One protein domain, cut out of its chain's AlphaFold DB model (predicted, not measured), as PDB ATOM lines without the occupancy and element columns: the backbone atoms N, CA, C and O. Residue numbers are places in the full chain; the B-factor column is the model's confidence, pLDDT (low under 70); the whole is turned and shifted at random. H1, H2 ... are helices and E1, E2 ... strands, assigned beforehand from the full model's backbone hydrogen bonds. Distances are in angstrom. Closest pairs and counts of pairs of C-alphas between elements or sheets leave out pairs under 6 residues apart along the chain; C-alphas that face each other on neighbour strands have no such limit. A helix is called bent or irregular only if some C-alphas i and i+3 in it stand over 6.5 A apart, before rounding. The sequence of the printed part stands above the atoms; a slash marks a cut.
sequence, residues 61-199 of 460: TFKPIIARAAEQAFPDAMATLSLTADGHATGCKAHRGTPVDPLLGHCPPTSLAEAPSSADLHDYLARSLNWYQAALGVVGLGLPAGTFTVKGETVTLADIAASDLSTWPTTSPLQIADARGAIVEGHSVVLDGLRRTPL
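What this domain is: This is residues 61 to 199 of the 460 residues of an uncharacterized protein of Deltaproteobacteria bacterium (UniProt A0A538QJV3). One helix, H4, runs through the middle of the domain: its residues 138 to 142 pack on one face of a twisted five-stranded sheet, and its residues 131 to 136 lie next to the small two-stranded hairpin E1 and E2. H1 and H3 lie beside the H4 end that is away from the large sheet, while residues 86 to 116, with no named element, loop out to as far as 24 A from the mean of the C-alphas. The printed part has 139 residues with six named helices and seven named strands, in the order H1 H2 E1 E2 H3 H4 E3 E4 H5 E5 E6 E7 H6. The large sheet has the order E4 E3 E5 E6 E7, all antiparallel, and the class is mixed, helices and strands. The whole is compact, with a radius of gyration of the C-alphas of 14.2 A and spans of 40 by 33 by 25 A.

How they stand to each other: Begin at H1, residues 61 to 73, which is only just irregular: C-alphas 61 and 64 are 6.7 A apart. H2, residues 75 to 80, is close to H1 but not clearly touching, the closest C-alphas being those of Glu 71 and Met 78, 5.8 A apart. Next look at E1, residues 82 to 85, and E2, residues 117 to 120, an antiparallel hairpin in which N 83 and O 119 are 2.9 A apart, within hydrogen-bond range. H3, residues 121 to 127, touches residues 63 to 67 of H1 at a shallow tilt of 11 degrees, opposite ways, closest at the C-alphas of Lys 63 and Leu 125, 6.9 A. H4, residues 130 to 142, touches H1 at a shallow tilt of 28 degrees, the same way, closest at the C-alphas of Lys 63 and Gln 133, 6.8 A. H3 and H4 only just touch, only at the corner by their link, with 3 pairs of C-alphas within 8 A, closest at Tyr 124 and Tyr 132, 6.1 A. Then come the hairpin of E3, residues 147 to 150, and E4, residues 153 to 155, where N 155 and O 148 are 2.9 A apart, and H5, residues 157 to 161, whose Ala 161 C-alpha is 5.1 A from that of Leu 83. E5, residues 175 to 178, is the antiparallel neighbour of E3, with N 147 and O 177 2.8 A apart; E4, H5 and E5 form a split strand-helix-strand unit, two strands of one sheet that are not neighbours, with a helix between them along the chain and E3 between them in the sheet, and its crossover is right-handed. E5, E6, residues 181 to 185, and E7, residues 188 to 190, form a meander, each strand the antiparallel neighbour of the one before, with N 183 and O 176 2.8 A apart and N 190 and O 183 2.8 A apart. H4 is on this sheet at a height of 10.7 A, over E5 and along the strands at 12 degrees on the local plane; H6, residues 191 to 194, is on the same face at 7.7 A. Every O i to N i+4 pair is within hydrogen-bond range in H3 and H5, against 8 of 9 in H1, 1 of 2 in H2 and 7 of 9 in H4; H6 is too short for such a pair.

Where its parts are: Find C-alpha 61 at (-24.411, -47.057, 26.544); from there H1 runs 19.8 A to C-alpha 73. H4 runs 19.5 A from C-alpha 130 at (-34.716, -45.371, 21.945) to C-alpha 142. H6 ends at C-alpha 194, (-24.237, -49.168, 4.942).

The domain as a whole: The C-alphas of Arg 96 and Ala 179 are the two farthest apart, 41.2 A. The printed part has no cut. The links E1 to E2 and H5 to E5 are long, with 31 and 13 residues. The mean pLDDT of the printed part is 77.2, and 39 residues are under 70, among them residues 86 to 101 and 108 to 116.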
ATOM      1  N   THR A  61     -25.786 -47.594  26.488       53.16
ATOM      2  CA  THR A  61     -24.411 -47.057  26.544       53.16
ATOM      3  C   THR A  61     -23.744 -46.996  25.165       53.16
ATOM      4  O   THR A  61     -22.722 -46.338  25.018       53.16
ATOM      5  N   PHE A  62     -24.356 -47.584  24.129       65.31
ATOM      6  CA  PHE A  62     -23.922 -47.432  22.733       65.31
ATOM      7  C   PHE A  62     -24.377 -46.110  22.086       65.31
ATOM      8  O   PHE A  62     -23.867 -45.698  21.045       65.31
ATOM      9  N   LYS A  63     -25.334 -45.407  22.706       69.06
ATOM     10  CA  LYS A  63     -25.904 -44.158  22.183       69.06
ATOM     11  C   LYS A  63     -24.878 -43.036  21.989       69.06
ATOM     12  O   LYS A  63     -24.863 -42.448  20.909       69.06
ATOM     13  N   PRO A  64     -23.962 -42.777  22.942       61.62
ATOM     14  CA  PRO A  64     -22.926 -41.765  22.758       61.62
ATOM     15  C   PRO A  64     -21.985 -42.055  21.583       61.62
ATOM     16  O   PRO A  64     -21.552 -41.115  20.926       61.62
ATOM     17  N   ILE A  65     -21.712 -43.330  21.268       65.75
ATOM     18  CA  ILE A  65     -20.905 -43.703  20.093       65.75
ATOM     19  C   ILE A  65     -21.617 -43.282  18.809       65.75
ATOM     20  O   ILE A  65     -21.020 -42.625  17.961       65.75
ATOM     21  N   ILE A  66     -22.905 -43.611  18.681       75.25
ATOM     22  CA  ILE A  66     -23.698 -43.236  17.504       75.25
ATOM     23  C   ILE A  66     -23.864 -41.716  17.404       75.25
ATOM     24  O   ILE A  66     -23.698 -41.166  16.318       75.25
ATOM     25  N   ALA A  67     -24.113 -41.031  18.524       71.00
ATOM     26  CA  ALA A  67     -24.178 -39.571  18.561       71.00
ATOM     27  C   ALA A  67     -22.874 -38.941  18.070       71.00
ATOM     28  O   ALA A  67     -22.871 -38.113  17.165       71.00
ATOM     29  N   ARG A  68     -21.744 -39.390  18.622       65.69
ATOM     30  CA  ARG A  68     -20.426 -38.873  18.269       65.69
ATOM     31  C   ARG A  68     -20.067 -39.175  16.818       65.69
ATOM     32  O   ARG A  68     -19.482 -38.326  16.147       65.69
ATOM     33  N   ALA A  69     -20.423 -40.359  16.326       73.94
ATOM     34  CA  ALA A  69     -20.220 -40.732  14.934       73.94
ATOM     35  C   ALA A  69     -20.992 -39.796  13.999       73.94
ATOM     36  O   ALA A  69     -20.435 -39.308  13.016       73.94
ATOM     37  N   ALA A  70     -22.246 -39.508  14.346       80.94
ATOM     38  CA  ALA A  70     -23.106 -38.595  13.616       80.94
ATOM     39  C   ALA A  70     -22.536 -37.169  13.585       80.94
ATOM     40  O   ALA A  70     -22.383 -36.589  12.514       80.94
ATOM     41  N   GLU A  71     -22.100 -36.633  14.727       71.25
ATOM     42  CA  GLU A  71     -21.459 -35.312  14.795       71.25
ATOM     43  C   GLU A  71     -20.183 -35.216  13.953       71.25
ATOM     44  O   GLU A  71     -19.941 -34.211  13.291       71.25
ATOM     45  N   GLN A  72     -19.343 -36.255  13.974       71.19
ATOM     46  CA  GLN A  72     -18.105 -36.284  13.191       71.19
ATOM     47  C   GLN A  72     -18.348 -36.468  11.691       71.19
ATOM     48  O   GLN A  72     -17.479 -36.141  10.875       71.19
ATOM     49  N   ALA A  73     -19.474 -37.073  11.324       80.69
ATOM     50  CA  ALA A  73     -19.839 -37.328   9.941       80.69
ATOM     51  C   ALA A  73     -20.565 -36.128   9.314       80.69
ATOM     52  O   ALA A  73     -20.340 -35.837   8.140       80.69
ATOM     53  N   PHE A  74     -21.415 -35.439  10.076       84.88
ATOM     54  CA  PHE A  74     -22.284 -34.367   9.585       84.88
ATOM     55  C   PHE A  74     -22.557 -33.317  10.684       84.88
ATOM     56  O   PHE A  74     -23.677 -33.218  11.190       84.88
ATOM     57  N   PRO A  75     -21.543 -32.503  11.046       72.56
ATOM     58  CA  PRO A  75     -21.636 -31.552  12.158       72.56
ATOM     59  C   PRO A  75     -22.755 -30.520  11.972       72.56
ATOM     60  O   PRO A  75     -23.504 -30.262  12.911       72.56
ATOM     61  N   ASP A  76     -22.924 -29.994  10.756       78.62
ATOM     62  CA  ASP A  76     -23.935 -28.970  10.468       78.62
ATOM     63  C   ASP A  76     -25.360 -29.522  10.599       78.62
ATOM     64  O   ASP A  76     -26.228 -28.876  11.178       78.62
ATOM     65  N   ALA A  77     -25.594 -30.748  10.117       83.00
ATOM     66  CA  ALA A  77     -26.900 -31.386  10.234       83.00
ATOM     67  C   ALA A  77     -27.220 -31.746  11.692       83.00
ATOM     68  O   ALA A  77     -28.360 -31.594  12.116       83.00
ATOM     69  N   MET A  78     -26.231 -32.192  12.478       80.62
ATOM     70  CA  MET A  78     -26.443 -32.528  13.894       80.62
ATOM     71  C   MET A  78     -26.710 -31.327  14.786       80.62
ATOM     72  O   MET A  78     -27.422 -31.475  15.774       80.62
ATOM     73  N   ALA A  79     -26.201 -30.147  14.432       69.12
ATOM     74  CA  ALA A  79     -26.469 -28.931  15.190       69.12
ATOM     75  C   ALA A  79     -27.946 -28.501  15.136       69.12
ATOM     76  O   ALA A  79     -28.398 -27.774  16.017       69.12
ATOM     77  N   THR A  80     -28.693 -28.923  14.110       76.00
ATOM     78  CA  THR A  80     -30.068 -28.459  13.871       76.00
ATOM     79  C   THR A  80     -31.093 -29.582  13.754       76.00
ATOM     80  O   THR A  80     -32.280 -29.296  13.601       76.00
ATOM     81  N   LEU A  81     -30.671 -30.850  13.759       83.62
ATOM     82  CA  LEU A  81     -31.596 -31.967  13.609       83.62
ATOM     83  C   LEU A  81     -32.434 -32.122  14.877       83.62
ATOM     84  O   LEU A  81     -31.950 -32.589  15.904       83.62
ATOM     85  N   SER A  82     -33.710 -31.783  14.745       88.56
ATOM     86  CA  SER A  82     -34.770 -32.150  15.672       88.56
ATOM     87  C   SER A  82     -35.704 -33.115  14.953       88.56
ATOM     88  O   SER A  82     -36.077 -32.879  13.805       88.56
ATOM     89  N   LEU A  83     -36.074 -34.201  15.622       89.06
ATOM     90  CA  LEU A  83     -37.014 -35.198  15.118       89.06
ATOM     91  C   LEU A  83     -38.202 -35.287  16.067       89.06
ATOM     92  O   LEU A  83     -38.041 -35.090  17.269       89.06
ATOM     93  N   THR A  84     -39.372 -35.623  15.538       86.56
ATOM     94  CA  THR A  84     -40.596 -35.799  16.323       86.56
ATOM     95  C   THR A  84     -41.133 -37.201  16.099       86.56
ATOM     96  O   THR A  84     -41.293 -37.625  14.958       86.56
ATOM     97  N   ALA A  85     -41.418 -37.934  17.168       79.06
ATOM     98  CA  ALA A  85     -42.109 -39.213  17.071       79.06
ATOM     99  C   ALA A  85     -43.091 -39.369  18.229       79.06
ATOM    100  O   ALA A  85     -42.722 -39.093  19.374       79.06
ATOM    101  N   ASP A  86     -44.305 -39.837  17.930       65.81
ATOM    102  CA  ASP A  86     -45.191 -40.451  18.920       65.81
ATOM    103  C   ASP A  86     -44.578 -41.763  19.409       65.81
ATOM    104  O   ASP A  86     -44.202 -42.630  18.616       65.81
ATOM    105  N   GLY A  87     -44.456 -41.906  20.724       52.38
ATOM    106  CA  GLY A  87     -44.109 -43.179  21.336       52.38
ATOM    107  C   GLY A  87     -45.295 -44.147  21.356       52.38
ATOM    108  O   GLY A  87     -45.207 -45.128  22.086       52.38
ATOM    109  N   HIS A  88     -46.387 -43.862  20.635       47.03
ATOM    110  CA  HIS A  88     -47.558 -44.718  20.445       47.03
ATOM    111  C   HIS A  88     -48.165 -44.605  19.025       47.03
ATOM    112  O   HIS A  88     -48.554 -43.530  18.599       47.03
ATOM    113  N   ALA A  89     -48.358 -45.724  18.315       48.47
ATOM    114  CA  ALA A  89     -49.142 -45.891  17.088       48.47
ATOM    115  C   ALA A  89     -49.323 -47.375  16.666       48.47
ATOM    116  O   ALA A  89     -48.407 -48.151  16.401       48.47
ATOM    117  N   THR A  90     -50.577 -47.772  16.474       45.66
ATOM    118  CA  THR A  90     -51.005 -49.097  16.014       45.66
ATOM    119  C   THR A  90     -50.520 -49.439  14.597       45.66
ATOM    120  O   THR A  90     -50.936 -48.831  13.616       45.66
ATOM    121  N   GLY A  91     -49.722 -50.501  14.452       51.25
ATOM    122  CA  GLY A  91     -49.354 -51.007  13.120       51.25
ATOM    123  C   GLY A  91     -48.411 -52.205  13.105       51.25
ATOM    124  O   GLY A  91     -48.481 -53.025  12.188       51.25
ATOM    125  N   CYS A  92     -47.582 -52.375  14.137       58.47
ATOM    126  CA  CYS A  92     -46.703 -53.534  14.265       58.47
ATOM    127  C   CYS A  92     -47.207 -54.485  15.355       58.47
ATOM    128  O   CYS A  92     -47.437 -54.085  16.494       58.47
ATOM    129  N   LYS A  93     -47.360 -55.777  15.040       52.03
ATOM    130  CA  LYS A  93     -47.627 -56.807  16.059       52.03
ATOM    131  C   LYS A  93     -46.326 -57.144  16.794       52.03
ATOM    132  O   LYS A  93     -45.403 -57.657  16.162       52.03
ATOM    133  N   ALA A  94     -46.247 -56.941  18.112       53.28
ATOM    134  CA  ALA A  94     -45.150 -57.511  18.896       53.28
ATOM    135  C   ALA A  94     -45.399 -58.978  19.275       53.28
ATOM    136  O   ALA A  94     -46.532 -59.444  19.425       53.28
ATOM    137  N   HIS A  95     -44.302 -59.683  19.560       44.69
ATOM    138  CA  HIS A  95     -44.324 -60.813  20.485       44.69
ATOM    139  C   HIS A  95     -44.861 -60.319  21.843       44.69
ATOM    140  O   HIS A  95     -44.304 -59.379  22.400       44.69
ATOM    141  N   ARG A  96     -45.898 -60.984  22.379       49.53
ATOM    142  CA  ARG A  96     -46.646 -60.651  23.619       49.53
ATOM    143  C   ARG A  96     -47.750 -59.582  23.514       49.53
ATOM    144  O   ARG A  96     -48.182 -59.071  24.536       49.53
ATOM    145  N   GLY A  97     -48.279 -59.303  22.321       52.66
ATOM    146  CA  GLY A  97     -49.605 -58.677  22.177       52.66
ATOM    147  C   GLY A  97     -49.683 -57.152  22.329       52.66
ATOM    148  O   GLY A  97     -50.727 -56.594  22.006       52.66
ATOM    149  N   THR A  98     -48.609 -56.470  22.731       52.69
ATOM    150  CA  THR A  98     -48.543 -54.998  22.708       52.69
ATOM    151  C   THR A  98     -48.196 -54.514  21.295       52.69
ATOM    152  O   THR A  98     -47.208 -54.985  20.729       52.69
ATOM    153  N   PRO A  99     -48.985 -53.622  20.677       55.00
ATOM    154  CA  PRO A  99     -48.592 -52.970  19.431       55.00
ATOM    155  C   PRO A  99     -47.278 -52.202  19.609       55.00
ATOM    156  O   PRO A  99     -47.018 -51.671  20.685       55.00
ATOM    157  N   VAL A 100     -46.448 -52.189  18.570       59.69
ATOM    158  CA  VAL A 100     -45.267 -51.321  18.494       59.69
ATOM    159  C   VAL A 100     -45.419 -50.402  17.292       59.69
ATOM    160  O   VAL A 100     -46.065 -50.763  16.301       59.69
ATOM    161  N   ASP A 101     -44.807 -49.236  17.388       68.81
ATOM    162  CA  ASP A 101     -45.125 -48.105  16.533       68.81
ATOM    163  C   ASP A 101     -44.087 -47.985  15.433       68.81
ATOM    164  O   ASP A 101     -42.891 -48.124  15.707       68.81
ATOM    165  N   PRO A 102     -44.500 -47.790  14.172       73.81
ATOM    166  CA  PRO A 102     -43.545 -47.716  13.092       73.81
ATOM    167  C   PRO A 102     -42.779 -46.402  13.167       73.81
ATOM    168  O   PRO A 102     -43.359 -45.332  13.164       73.81
ATOM    169  N   LEU A 103     -41.458 -46.481  13.150       78.62
ATOM    170  CA  LEU A 103     -40.577 -45.338  12.999       78.62
ATOM    171  C   LEU A 103     -40.047 -45.327  11.567       78.62
ATOM    172  O   LEU A 103     -39.383 -46.281  11.152       78.62
ATOM    173  N   LEU A 104     -40.358 -44.275  10.802       84.38
ATOM    174  CA  LEU A 104     -39.989 -44.169   9.378       84.38
ATOM    175  C   LEU A 104     -40.540 -45.341   8.533       84.38
ATOM    176  O   LEU A 104     -39.947 -45.749   7.535       84.38
ATOM    177  N   GLY A 105     -41.672 -45.921   8.951       79.31
ATOM    178  CA  GLY A 105     -42.265 -47.112   8.332       79.31
ATOM    179  C   GLY A 105     -41.628 -48.446   8.757       79.31
ATOM    180  O   GLY A 105     -41.966 -49.497   8.210       79.31
ATOM    181  N   HIS A 106     -40.733 -48.456   9.746       80.81
ATOM    182  CA  HIS A 106     -40.098 -49.670  10.266       80.81
ATOM    183  C   HIS A 106     -40.488 -49.927  11.719       80.81
ATOM    184  O   HIS A 106     -40.553 -49.001  12.505       80.81
ATOM    185  N   CYS A 107     -40.693 -51.183  12.110       73.38
ATOM    186  CA  CYS A 107     -41.072 -51.528  13.482       73.38
ATOM    187  C   CYS A 107     -39.823 -51.682  14.377       73.38
ATOM    188  O   CYS A 107     -39.149 -52.720  14.282       73.38
ATOM    189  N   PRO A 108     -39.476 -50.710  15.244       65.94
ATOM    190  CA  PRO A 108     -38.418 -50.891  16.222       65.94
ATOM    191  C   PRO A 108     -38.826 -51.968  17.244       65.94
ATOM    192  O   PRO A 108     -40.004 -52.235  17.447       65.94
ATOM    193  N   PRO A 109     -37.881 -52.628  17.926       55.94
ATOM    194  CA  PRO A 109     -38.197 -53.626  18.952       55.94
ATOM    195  C   PRO A 109     -38.527 -53.016  20.336       55.94
ATOM    196  O   PRO A 109     -38.283 -53.659  21.358       55.94
ATOM    197  N   THR A 110     -38.974 -51.761  20.422       53.28
ATOM    198  CA  THR A 110     -39.214 -51.041  21.692       53.28
ATOM    199  C   THR A 110     -40.699 -51.010  22.042       53.28
ATOM    200  O   THR A 110     -41.509 -50.694  21.189       53.28
ATOM    201  N   SER A 111     -41.049 -51.326  23.291       43.50
ATOM    202  CA  SER A 111     -42.436 -51.473  23.773       43.50
ATOM    203  C   SER A 111     -42.931 -50.320  24.659       43.50
ATOM    204  O   SER A 111     -43.870 -50.517  25.424       43.50
ATOM    205  N   LEU A 112     -42.244 -49.179  24.650       45.59
ATOM    206  CA  LEU A 112     -42.574 -47.999  25.453       45.59
ATOM    207  C   LEU A 112     -42.839 -46.882  24.432       45.59
ATOM    208  O   LEU A 112     -41.931 -46.628  23.644       45.59
ATOM    209  N   ALA A 113     -44.045 -46.363  24.218       44.62
ATOM    210  CA  ALA A 113     -45.131 -45.876  25.064       44.62
ATOM    211  C   ALA A 113     -44.860 -44.527  25.748       44.62
ATOM    212  O   ALA A 113     -44.826 -44.458  26.971       44.62
ATOM    213  N   GLU A 114     -44.667 -43.471  24.954       50.88
ATOM    214  CA  GLU A 114     -44.677 -42.063  25.396       50.88
ATOM    215  C   GLU A 114     -45.546 -41.229  24.435       50.88
ATOM    216  O   GLU A 114     -45.805 -41.664  23.319       50.88
ATOM    217  N   ALA A 115     -46.002 -40.043  24.851       56.41
ATOM    218  CA  ALA A 115     -46.655 -39.083  23.953       56.41
ATOM    219  C   ALA A 115     -45.656 -38.533  22.911       56.41
ATOM    220  O   ALA A 115     -44.447 -38.542  23.185       56.41
ATOM    221  N   PRO A 116     -46.114 -37.996  21.759       63.38
ATOM    222  CA  PRO A 116     -45.210 -37.413  20.784       63.38
ATOM    223  C   PRO A 116     -44.348 -36.337  21.408       63.38
ATOM    224  O   PRO A 116     -44.845 -35.372  21.988       63.38
ATOM    225  N   SER A 117     -43.036 -36.514  21.279       74.50
ATOM    226  CA  SER A 117     -42.074 -35.512  21.707       74.50
ATOM    227  C   SER A 117     -41.074 -35.232  20.602       74.50
ATOM    228  O   SER A 117     -40.608 -36.132  19.900       74.50
ATOM    229  N   SER A 118     -40.773 -33.948  20.446       83.56
ATOM    230  CA  SER A 118     -39.622 -33.511  19.678       83.56
ATOM    231  C   SER A 118     -38.376 -33.683  20.534       83.56
ATOM    232  O   SER A 118     -38.403 -33.405  21.732       83.56
ATOM    233  N   ALA A 119     -37.304 -34.155  19.918       75.88
ATOM    234  CA  ALA A 119     -35.997 -34.250  20.541       75.88
ATOM    235  C   ALA A 119     -34.930 -33.901  19.510       75.88
ATOM    236  O   ALA A 119     -35.069 -34.231  18.332       75.88
ATOM    237  N   ASP A 120     -33.861 -33.265  19.965       76.44
ATOM    238  CA  ASP A 120     -32.621 -33.114  19.214       76.44
ATOM    239  C   ASP A 120     -31.583 -34.159  19.670       76.44
ATOM    240  O   ASP A 120     -31.862 -35.046  20.490       76.44
ATOM    241  N   LEU A 121     -30.359 -34.078  19.134       68.38
ATOM    242  CA  LEU A 121     -29.268 -34.983  19.514       68.38
ATOM    243  C   LEU A 121     -28.957 -34.925  21.020       68.38
ATOM    244  O   LEU A 121     -28.505 -35.909  21.612       68.38
ATOM    245  N   HIS A 122     -29.202 -33.781  21.642       62.47
ATOM    246  CA  HIS A 122     -28.938 -33.567  23.043       62.47
ATOM    247  C   HIS A 122     -30.015 -34.218  23.923       62.47
ATOM    248  O   HIS A 122     -29.673 -35.032  24.784       62.47
ATOM    249  N   ASP A 123     -31.296 -33.972  23.651       60.75
ATOM    250  CA  ASP A 123     -32.428 -34.610  24.336       60.75
ATOM    251  C   ASP A 123     -32.416 -36.130  24.169       60.75
ATOM    252  O   ASP A 123     -32.729 -36.887  25.094       60.75
ATOM    253  N   TYR A 124     -31.986 -36.600  23.001       70.81
ATOM    254  CA  TYR A 124     -31.745 -38.007  22.733       70.81
ATOM    255  C   TYR A 124     -30.777 -38.651  23.729       70.81
ATOM    256  O   TYR A 124     -31.078 -39.727  24.265       70.81
ATOM    257  N   LEU A 125     -29.632 -38.014  23.981       59.25
ATOM    258  CA  LEU A 125     -28.660 -38.494  24.961       59.25
ATOM    259  C   LEU A 125     -29.208 -38.326  26.382       59.25
ATOM    260  O   LEU A 125     -29.180 -39.283  27.154       59.25
ATOM    261  N   ALA A 126     -29.792 -37.164  26.681       53.69
ATOM    262  CA  ALA A 126     -30.359 -36.778  27.972       53.69
ATOM    263  C   ALA A 126     -31.396 -37.764  28.513       53.69
ATOM    264  O   ALA A 126     -31.328 -38.247  29.646       53.69
ATOM    265  N   ARG A 127     -32.392 -38.054  27.677       57.69
ATOM    266  CA  ARG A 127     -33.532 -38.905  28.012       57.69
ATOM    267  C   ARG A 127     -33.265 -40.352  27.623       57.69
ATOM    268  O   ARG A 127     -34.059 -41.232  27.938       57.69
ATOM    269  N   SER A 128     -32.134 -40.629  26.964       63.00
ATOM    270  CA  SER A 128     -31.824 -41.937  26.397       63.00
ATOM    271  C   SER A 128     -33.017 -42.439  25.564       63.00
ATOM    272  O   SER A 128     -33.511 -43.559  25.749       63.00
ATOM    273  N   LEU A 129     -33.439 -41.645  24.580       71.62
ATOM    274  CA  LEU A 129     -34.576 -41.972  23.715       71.62
ATOM    275  C   LEU A 129     -34.212 -43.131  22.786       71.62
ATOM    276  O   LEU A 129     -33.181 -43.112  22.109       71.62
ATOM    277  N   ASN A 130     -34.986 -44.217  22.811       74.31
ATOM    278  CA  ASN A 130     -34.716 -45.371  21.945       74.31
ATOM    279  C   ASN A 130     -35.251 -45.159  20.525       74.31
ATOM    280  O   ASN A 130     -34.628 -45.638  19.580       74.31
ATOM    281  N   TRP A 131     -36.363 -44.434  20.377       78.94
ATOM    282  CA  TRP A 131     -36.897 -44.080  19.065       78.94
ATOM    283  C   TRP A 131     -35.921 -43.157  18.324       78.94
ATOM    284  O   TRP A 131     -35.610 -43.419  17.171       78.94
ATOM    285  N   TYR A 132     -35.314 -42.174  19.001       82.50
ATOM    286  CA  TYR A 132     -34.347 -41.286  18.353       82.50
ATOM    287  C   TYR A 132     -33.085 -42.039  17.910       82.50
ATOM    288  O   TYR A 132     -32.591 -41.800  16.815       82.50
ATOM    289  N   GLN A 133     -32.609 -43.023  18.691       82.81
ATOM    290  CA  GLN A 133     -31.507 -43.904  18.265       82.81
ATOM    291  C   GLN A 133     -31.826 -44.626  16.953       82.81
ATOM    292  O   GLN A 133     -30.977 -44.732  16.069       82.81
ATOM    293  N   ALA A 134     -33.045 -45.153  16.838       82.31
ATOM    294  CA  ALA A 134     -33.489 -45.833  15.632       82.31
ATOM    295  C   ALA A 134     -33.657 -44.844  14.462       82.31
ATOM    296  O   ALA A 134     -33.240 -45.159  13.350       82.31
ATOM    297  N   ALA A 135     -34.175 -43.637  14.708       88.94
ATOM    298  CA  ALA A 135     -34.352 -42.619  13.675       88.94
ATOM    299  C   ALA A 135     -33.003 -42.113  13.154       88.94
ATOM    300  O   ALA A 135     -32.754 -42.170  11.952       88.94
ATOM    301  N   LEU A 136     -32.099 -41.705  14.052       89.62
ATOM    302  CA  LEU A 136     -30.740 -41.274  13.722       89.62
ATOM    303  C   LEU A 136     -29.968 -42.382  12.997       89.62
ATOM    304  O   LEU A 136     -29.276 -42.113  12.018       89.62
ATOM    305  N   GLY A 137     -30.138 -43.628  13.439       87.75
ATOM    306  CA  GLY A 137     -29.539 -44.799  12.817       87.75
ATOM    307  C   GLY A 137     -30.008 -45.081  11.391       87.75
ATOM    308  O   GLY A 137     -29.269 -45.711  10.652       87.75
ATOM    309  N   VAL A 138     -31.195 -44.625  10.978       90.56
ATOM    310  CA  VAL A 138     -31.689 -44.777   9.593       90.56
ATOM    311  C   VAL A 138     -31.438 -43.511   8.793       90.56
ATOM    312  O   VAL A 138     -30.773 -43.563   7.765       90.56
ATOM    313  N   VAL A 139     -31.917 -42.361   9.274       91.69
ATOM    314  CA  VAL A 139     -31.777 -41.066   8.590       91.69
ATOM    315  C   VAL A 139     -30.306 -40.735   8.357       91.69
ATOM    316  O   VAL A 139     -29.936 -40.323   7.260       91.69
ATOM    317  N   GLY A 140     -29.446 -40.993   9.346       90.69
ATOM    318  CA  GLY A 140     -28.013 -40.742   9.242       90.69
ATOM    319  C   GLY A 140     -27.304 -41.570   8.164       90.69
ATOM    320  O   GLY A 140     -26.238 -41.164   7.705       90.69
ATOM    321  N   LEU A 141     -27.897 -42.673   7.689       91.56
ATOM    322  CA  LEU A 141     -27.368 -43.441   6.553       91.56
ATOM    323  C   LEU A 141     -27.517 -42.699   5.223       91.56
ATOM    324  O   LEU A 141     -26.745 -42.943   4.300       91.56
ATOM    325  N   GLY A 142     -28.491 -41.794   5.123       90.12
ATOM    326  CA  GLY A 142     -28.700 -40.951   3.950       90.12
ATOM    327  C   GLY A 142     -27.922 -39.638   3.989       90.12
ATOM    328  O   GLY A 142     -27.998 -38.870   3.041       90.12
ATOM    329  N   LEU A 143     -27.174 -39.334   5.051       91.62
ATOM    330  CA  LEU A 143     -26.460 -38.060   5.160       91.62
ATOM    331  C   LEU A 143     -25.010 -38.145   4.646       91.62
ATOM    332  O   LEU A 143     -24.358 -39.180   4.796       91.62
ATOM    333  N   PRO A 144     -24.466 -37.050   4.070       85.88
ATOM    334  CA  PRO A 144     -25.142 -35.780   3.768       85.88
ATOM    335  C   PRO A 144     -25.832 -35.743   2.389       85.88
ATOM    336  O   PRO A 144     -26.540 -34.787   2.103       85.88
ATOM    337  N   ALA A 145     -25.590 -36.728   1.518       84.50
ATOM    338  CA  ALA A 145     -25.904 -36.634   0.083       84.50
ATOM    339  C   ALA A 145     -26.775 -37.781  -0.462       84.50
ATOM    340  O   ALA A 145     -26.894 -37.947  -1.676       84.50
ATOM    341  N   GLY A 146     -27.333 -38.610   0.414       88.50
ATOM    342  CA  GLY A 146     -28.269 -39.657   0.039       88.50
ATOM    343  C   GLY A 146     -29.640 -39.093  -0.325       88.50
ATOM    344  O   GLY A 146     -30.021 -37.992   0.074       88.50
ATOM    345  N   THR A 147     -30.388 -39.866  -1.101       94.88
ATOM    346  CA  THR A 147     -31.778 -39.586  -1.440       94.88
ATOM    347  C   THR A 147     -32.699 -40.383  -0.529       94.88
ATOM    348  O   THR A 147     -32.457 -41.562  -0.261       94.88
ATOM    349  N   PHE A 148     -33.758 -39.732  -0.055       96.31
ATOM    350  CA  PHE A 148     -34.799 -40.341   0.762       96.31
ATOM    351  C   PHE A 148     -36.056 -40.483  -0.088       96.31
ATOM    352  O   PHE A 148     -36.465 -39.520  -0.738       96.31
ATOM    353  N   THR A 149     -36.681 -41.658  -0.083       95.44
ATOM    354  CA  THR A 149     -37.888 -41.906  -0.883       95.44
ATOM    355  C   THR A 149     -38.946 -42.632  -0.062       95.44
ATOM    356  O   THR A 149     -38.651 -43.610   0.625       95.44
ATOM    357  N   VAL A 150     -40.200 -42.193  -0.172       92.38
ATOM    358  CA  VAL A 150     -41.375 -42.792   0.478       92.38
ATOM    359  C   VAL A 150     -42.475 -42.900  -0.557       92.38
ATOM    360  O   VAL A 150     -42.758 -41.930  -1.247       92.38
ATOM    361  N   LYS A 151     -43.101 -44.074  -0.706       89.56
ATOM    362  CA  LYS A 151     -44.147 -44.297  -1.731       89.56
ATOM    363  C   LYS A 151     -43.722 -43.898  -3.162       89.56
ATOM    364  O   LYS A 151     -44.562 -43.572  -3.991       89.56
ATOM    365  N   GLY A 152     -42.423 -43.949  -3.462       88.69
ATOM    366  CA  GLY A 152     -41.870 -43.533  -4.756       88.69
ATOM    367  C   GLY A 152     -41.631 -42.026  -4.907       88.69
ATOM    368  O   GLY A 152     -41.092 -41.612  -5.929       88.69
ATOM    369  N   GLU A 153     -41.966 -41.218  -3.901       93.50
ATOM    370  CA  GLU A 153     -41.743 -39.772  -3.884       93.50
ATOM    371  C   GLU A 153     -40.476 -39.430  -3.097       93.50
ATOM    372  O   GLU A 153     -40.237 -39.973  -2.015       93.50
ATOM    373  N   THR A 154     -39.652 -38.539  -3.647       95.12
ATOM    374  CA  THR A 154     -38.471 -38.026  -2.946       95.12
ATOM    375  C   THR A 154     -38.903 -37.118  -1.802       95.12
ATOM    376  O   THR A 154     -39.677 -36.187  -2.009       95.12
ATOM    377  N   VAL A 155     -38.358 -37.367  -0.617       94.88
ATOM    378  CA  VAL A 155     -38.522 -36.527   0.573       94.88
ATOM    379  C   VAL A 155     -37.168 -35.937   0.960       94.88
ATOM    380  O   VAL A 155     -36.112 -36.499   0.666       94.88
ATOM    381  N   THR A 156     -37.171 -34.775   1.594       93.38
ATOM    382  CA  THR A 156     -35.960 -34.112   2.084       93.38
ATOM    383  C   THR A 156     -35.746 -34.387   3.571       93.38
ATOM    384  O   THR A 156     -36.655 -34.814   4.282       93.38
ATOM    385  N   LEU A 157     -34.545 -34.091   4.080       91.44
ATOM    386  CA  LEU A 157     -34.299 -34.108   5.526       91.44
ATOM    387  C   LEU A 157     -35.232 -33.137   6.272       91.44
ATOM    388  O   LEU A 157     -35.642 -33.432   7.390       91.44
ATOM    389  N   ALA A 158     -35.588 -32.009   5.650       91.31
ATOM    390  CA  ALA A 158     -36.531 -31.049   6.216       91.31
ATOM    391  C   ALA A 158     -37.949 -31.633   6.306       91.31
ATOM    392  O   ALA A 158     -38.603 -31.457   7.329       91.31
ATOM    393  N   ASP A 159     -38.394 -32.386   5.294       92.25
ATOM    394  CA  ASP A 159     -39.696 -33.067   5.327       92.25
ATOM    395  C   ASP A 159     -39.741 -34.134   6.427       92.25
ATOM    396  O   ASP A 159     -40.739 -34.257   7.137       92.25
ATOM    397  N   ILE A 160     -38.639 -34.876   6.608       91.94
ATOM    398  CA  ILE A 160     -38.487 -35.852   7.697       91.94
ATOM    399  C   ILE A 160     -38.552 -35.145   9.057       91.94
ATOM    400  O   ILE A 160     -39.302 -35.577   9.925       91.94
ATOM    401  N   ALA A 161     -37.805 -34.052   9.239       90.50
ATOM    402  CA  ALA A 161     -37.767 -33.298  10.496       90.50
ATOM    403  C   ALA A 161     -39.096 -32.595  10.828       90.50
ATOM    404  O   ALA A 161     -39.418 -32.413  11.998       90.50
ATOM    405  N   ALA A 162     -39.874 -32.210   9.813       90.12
ATOM    406  CA  ALA A 162     -41.181 -31.574   9.977       90.12
ATOM    407  C   ALA A 162     -42.335 -32.573  10.195       90.12
ATOM    408  O   ALA A 162     -43.463 -32.149  10.452       90.12
ATOM    409  N   SER A 163     -42.077 -33.877  10.069       88.12
ATOM    410  CA  SER A 163     -43.091 -34.927  10.183       88.12
ATOM    411  C   SER A 163     -43.034 -35.634  11.533       88.12
ATOM    412  O   SER A 163     -41.964 -35.840  12.099       88.12
ATOM    413  N   ASP A 164     -44.187 -36.116  11.997       86.25
ATOM    414  CA  ASP A 164     -44.220 -37.151  13.027       86.25
ATOM    415  C   ASP A 164     -43.798 -38.489  12.404       86.25
ATOM    416  O   ASP A 164     -44.478 -39.051  11.541       86.25
ATOM    417  N   LEU A 165     -42.643 -39.002  12.823       86.12
ATOM    418  CA  LEU A 165     -42.067 -40.224  12.269       86.12
ATOM    419  C   LEU A 165     -42.911 -41.474  12.568       86.12
ATOM    420  O   LEU A 165     -42.722 -42.488  11.886       86.12
ATOM    421  N   SER A 166     -43.820 -41.402  13.551       77.69
ATOM    422  CA  SER A 166     -44.742 -42.482  13.924       77.69
ATOM    423  C   SER A 166     -45.855 -42.704  12.891       77.69
ATOM    424  O   SER A 166     -46.395 -43.803  12.758       77.69
ATOM    425  N   THR A 167     -46.185 -41.676  12.100       79.94
ATOM    426  CA  THR A 167     -47.300 -41.724  11.140       79.94
ATOM    427  C   THR A 167     -46.890 -42.301   9.786       79.94
ATOM    428  O   THR A 167     -47.677 -42.311   8.834       79.94
ATOM    429  N   TRP A 168     -45.640 -42.750   9.655       84.25
ATOM    430  CA  TRP A 168     -45.083 -43.196   8.385       84.25
ATOM    431  C   TRP A 168     -45.531 -44.626   8.034       84.25
ATOM    432  O   TRP A 168     -45.525 -45.522   8.880       84.25
ATOM    433  N   PRO A 169     -45.909 -44.879   6.768       81.06
ATOM    434  CA  PRO A 169     -46.538 -46.131   6.364       81.06
ATOM    435  C   PRO A 169     -45.545 -47.300   6.361       81.06
ATOM    436  O   PRO A 169     -44.513 -47.256   5.694       81.06
ATOM    437  N   THR A 170     -45.910 -48.413   7.002       81.69
ATOM    438  CA  THR A 170     -45.111 -49.653   6.963       81.69
ATOM    439  C   THR A 170     -45.132 -50.351   5.610       81.69
ATOM    440  O   THR A 170     -44.208 -51.080   5.283       81.69
ATOM    441  N   THR A 171     -46.163 -50.128   4.795       82.31
ATOM    442  CA  THR A 171     -46.282 -50.703   3.443       82.31
ATOM    443  C   THR A 171     -45.385 -50.018   2.415       82.31
ATOM    444  O   THR A 171     -45.232 -50.505   1.296       82.31
ATOM    445  N   SER A 172     -44.807 -48.867   2.753       84.81
ATOM    446  CA  SER A 172     -43.898 -48.111   1.891       84.81
ATOM    447  C   SER A 172     -42.870 -47.399   2.766       84.81
ATOM    448  O   SER A 172     -42.913 -46.171   2.872       84.81
ATOM    449  N   PRO A 173     -41.999 -48.170   3.442       89.38
ATOM    450  CA  PRO A 173     -41.069 -47.622   4.414       89.38
ATOM    451  C   PRO A 173     -40.026 -46.728   3.745       89.38
ATOM    452  O   PRO A 173     -39.815 -46.815   2.530       89.38
ATOM    453  N   LEU A 174     -39.344 -45.905   4.545       93.44
ATOM    454  CA  LEU A 174     -38.297 -45.019   4.049       93.44
ATOM    455  C   LEU A 174     -37.220 -45.812   3.291       93.44
ATOM    456  O   LEU A 174     -36.608 -46.739   3.818       93.44
ATOM    457  N   GLN A 175     -36.993 -45.432   2.039       95.19
ATOM    458  CA  GLN A 175     -35.911 -45.935   1.201       95.19
ATOM    459  C   GLN A 175     -34.765 -44.927   1.205       95.19
ATOM    460  O   GLN A 175     -35.011 -43.720   1.188       95.19
ATOM    461  N   ILE A 176     -33.528 -45.422   1.197       96.44
ATOM    462  CA  ILE A 176     -32.324 -44.583   1.177       96.44
ATOM    463  C   ILE A 176     -31.363 -45.109   0.120       96.44
ATOM    464  O   ILE A 176     -31.059 -46.305   0.103       96.44
ATOM    465  N   ALA A 177     -30.843 -44.223  -0.726       95.38
ATOM    466  CA  ALA A 177     -29.819 -44.551  -1.713       95.38
ATOM    467  C   ALA A 177     -28.756 -43.449  -1.821       95.38
ATOM    468  O   ALA A 177     -29.016 -42.290  -1.516       95.38
ATOM    469  N   ASP A 178     -27.558 -43.811  -2.277       93.06
ATOM    470  CA  ASP A 178     -26.534 -42.875  -2.743       93.06
ATOM    471  C   ASP A 178     -26.308 -43.037  -4.256       93.06
ATOM    472  O   ASP A 178     -26.935 -43.864  -4.924       93.06
ATOM    473  N   ALA A 179     -25.365 -42.275  -4.817       91.44
ATOM    474  CA  ALA A 179     -24.980 -42.396  -6.225       91.44
ATOM    475  C   ALA A 179     -24.468 -43.802  -6.616       91.44
ATOM    476  O   ALA A 179     -24.354 -44.107  -7.802       91.44
ATOM    477  N   ARG A 180     -24.138 -44.657  -5.637       88.31
ATOM    478  CA  ARG A 180     -23.649 -46.029  -5.829       88.31
ATOM    479  C   ARG A 180     -24.732 -47.084  -5.578       88.31
ATOM    480  O   ARG A 180     -24.437 -48.274  -5.675       88.31
ATOM    481  N   GLY A 181     -25.966 -46.676  -5.281       91.69
ATOM    482  CA  GLY A 181     -27.127 -47.551  -5.156       91.69
ATOM    483  C   GLY A 181     -27.762 -47.543  -3.767       91.69
ATOM    484  O   GLY A 181     -27.563 -46.637  -2.963       91.69
ATOM    485  N   ALA A 182     -28.568 -48.568  -3.496       92.44
ATOM    486  CA  ALA A 182     -29.370 -48.646  -2.282       92.44
ATOM    487  C   ALA A 182     -28.523 -48.813  -1.008       92.44
ATOM    488  O   ALA A 182     -27.511 -49.519  -0.986       92.44
ATOM    489  N   ILE A 183     -28.999 -48.178   0.062       92.25
ATOM    490  CA  ILE A 183     -28.501 -48.278   1.437       92.25
ATOM    491  C   ILE A 183     -29.595 -48.853   2.341       92.25
ATOM    492  O   ILE A 183     -29.323 -49.752   3.130       92.25
ATOM    493  N   VAL A 184     -30.838 -48.392   2.187       93.00
ATOM    494  CA  VAL A 184     -32.027 -48.986   2.811       93.00
ATOM    495  C   VAL A 184     -33.026 -49.306   1.708       93.00
ATOM    496  O   VAL A 184     -33.430 -48.414   0.962       93.00
ATOM    497  N   GLU A 185     -33.402 -50.580   1.605       90.50
ATOM    498  CA  GLU A 185     -34.333 -51.091   0.602       90.50
ATOM    499  C   GLU A 185     -35.413 -51.965   1.258       90.50
ATOM    500  O   GLU A 185     -35.120 -52.959   1.933       90.50
ATOM    501  N   GLY A 186     -36.684 -51.607   1.069       88.44
ATOM    502  CA  GLY A 186     -37.813 -52.215   1.769       88.44
ATOM    503  C   GLY A 186     -37.619 -52.155   3.286       88.44
ATOM    504  O   GLY A 186     -37.386 -51.090   3.844       88.44
ATOM    505  N   HIS A 187     -37.684 -53.307   3.957       87.00
ATOM    506  CA  HIS A 187     -37.405 -53.439   5.393       87.00
ATOM    507  C   HIS A 187     -35.984 -53.950   5.682       87.00
ATOM    508  O   HIS A 187     -35.777 -54.672   6.659       87.00
ATOM    509  N   SER A 188     -35.012 -53.641   4.823       87.50
ATOM    510  CA  SER A 188     -33.636 -54.121   4.966       87.50
ATOM    511  C   SER A 188     -32.605 -53.020   4.748       87.50
ATOM    512  O   SER A 188     -32.789 -52.127   3.928       87.50
ATOM    513  N   VAL A 189     -31.485 -53.131   5.451       86.88
ATOM    514  CA  VAL A 189     -30.275 -52.340   5.237       86.88
ATOM    515  C   VAL A 189     -29.352 -53.117   4.302       86.88
ATOM    516  O   VAL A 189     -29.022 -54.267   4.579       86.88
ATOM    517  N   VAL A 190     -28.926 -52.508   3.199       85.62
ATOM    518  CA  VAL A 190     -27.953 -53.087   2.265       85.62
ATOM    519  C   VAL A 190     -26.554 -52.908   2.853       85.62
ATOM    520  O   VAL A 190     -26.095 -51.782   3.011       85.62
ATOM    521  N   LEU A 191     -25.854 -53.999   3.162       75.56
ATOM    522  CA  LEU A 191     -24.547 -54.002   3.831       75.56
ATOM    523  C   LEU A 191     -23.485 -53.197   3.079       75.56
ATOM    524  O   LEU A 191     -22.778 -52.391   3.685       75.56
ATOM    525  N   ASP A 192     -23.391 -53.371   1.760       74.31
ATOM    526  CA  ASP A 192     -22.440 -52.604   0.952       74.31
ATOM    527  C   ASP A 192     -22.786 -51.113   0.939       74.31
ATOM    528  O   ASP A 192     -21.888 -50.277   0.871       74.31
ATOM    529  N   GLY A 193     -24.079 -50.776   0.993       82.12
ATOM    530  CA  GLY A 193     -24.561 -49.403   1.121       82.12
ATOM    531  C   GLY A 193     -24.236 -48.811   2.487       82.12
ATOM    532  O   GLY A 193     -23.656 -47.736   2.566       82.12
ATOM    533  N   LEU A 194     -24.519 -49.549   3.559       84.25
ATOM    534  CA  LEU A 194     -24.237 -49.168   4.942       84.25
ATOM    535  C   LEU A 194     -22.760 -48.822   5.149       84.25
ATOM    536  O   LEU A 194     -22.450 -47.740   5.645       84.25
ATOM    537  N   ARG A 195     -21.848 -49.699   4.710       76.38
ATOM    538  CA  ARG A 195     -20.388 -49.518   4.855       76.38
ATOM    539  C   ARG A 195     -19.839 -48.295   4.130       76.38
ATOM    540  O   ARG A 195     -18.749 -47.821   4.420       76.38
ATOM    541  N   ARG A 196     -20.591 -47.797   3.156       82.44
ATOM    542  CA  ARG A 196     -20.252 -46.623   2.359       82.44
ATOM    543  C   ARG A 196     -20.735 -45.322   2.990       82.44
ATOM    544  O   ARG A 196     -20.326 -44.259   2.520       82.44
ATOM    545  N   THR A 197     -21.584 -45.397   4.015       88.50
ATOM    546  CA  THR A 197     -22.140 -44.215   4.673       88.50
ATOM    547  C   THR A 197     -21.101 -43.541   5.574       88.50
ATOM    548  O   THR A 197     -20.373 -44.225   6.303       88.50
ATOM    549  N   PRO A 198     -21.043 -42.198   5.583       88.81
ATOM    550  CA  PRO A 198     -20.187 -41.455   6.503       88.81
ATOM    551  C   PRO A 198     -20.459 -41.782   7.974       88.81
ATOM    552  O   PRO A 198     -19.509 -41.905   8.744       88.81
ATOM    553  N   LEU A 199     -21.733 -41.969   8.354       86.38
ATOM    554  CA  LEU A 199     -22.106 -42.363   9.714       86.38
ATOM    555  C   LEU A 199     -21.395 -43.653  10.122       86.38
ATOM    556  O   LEU A 199     -20.705 -43.688  11.138       86.38
TER     557      LEU A 199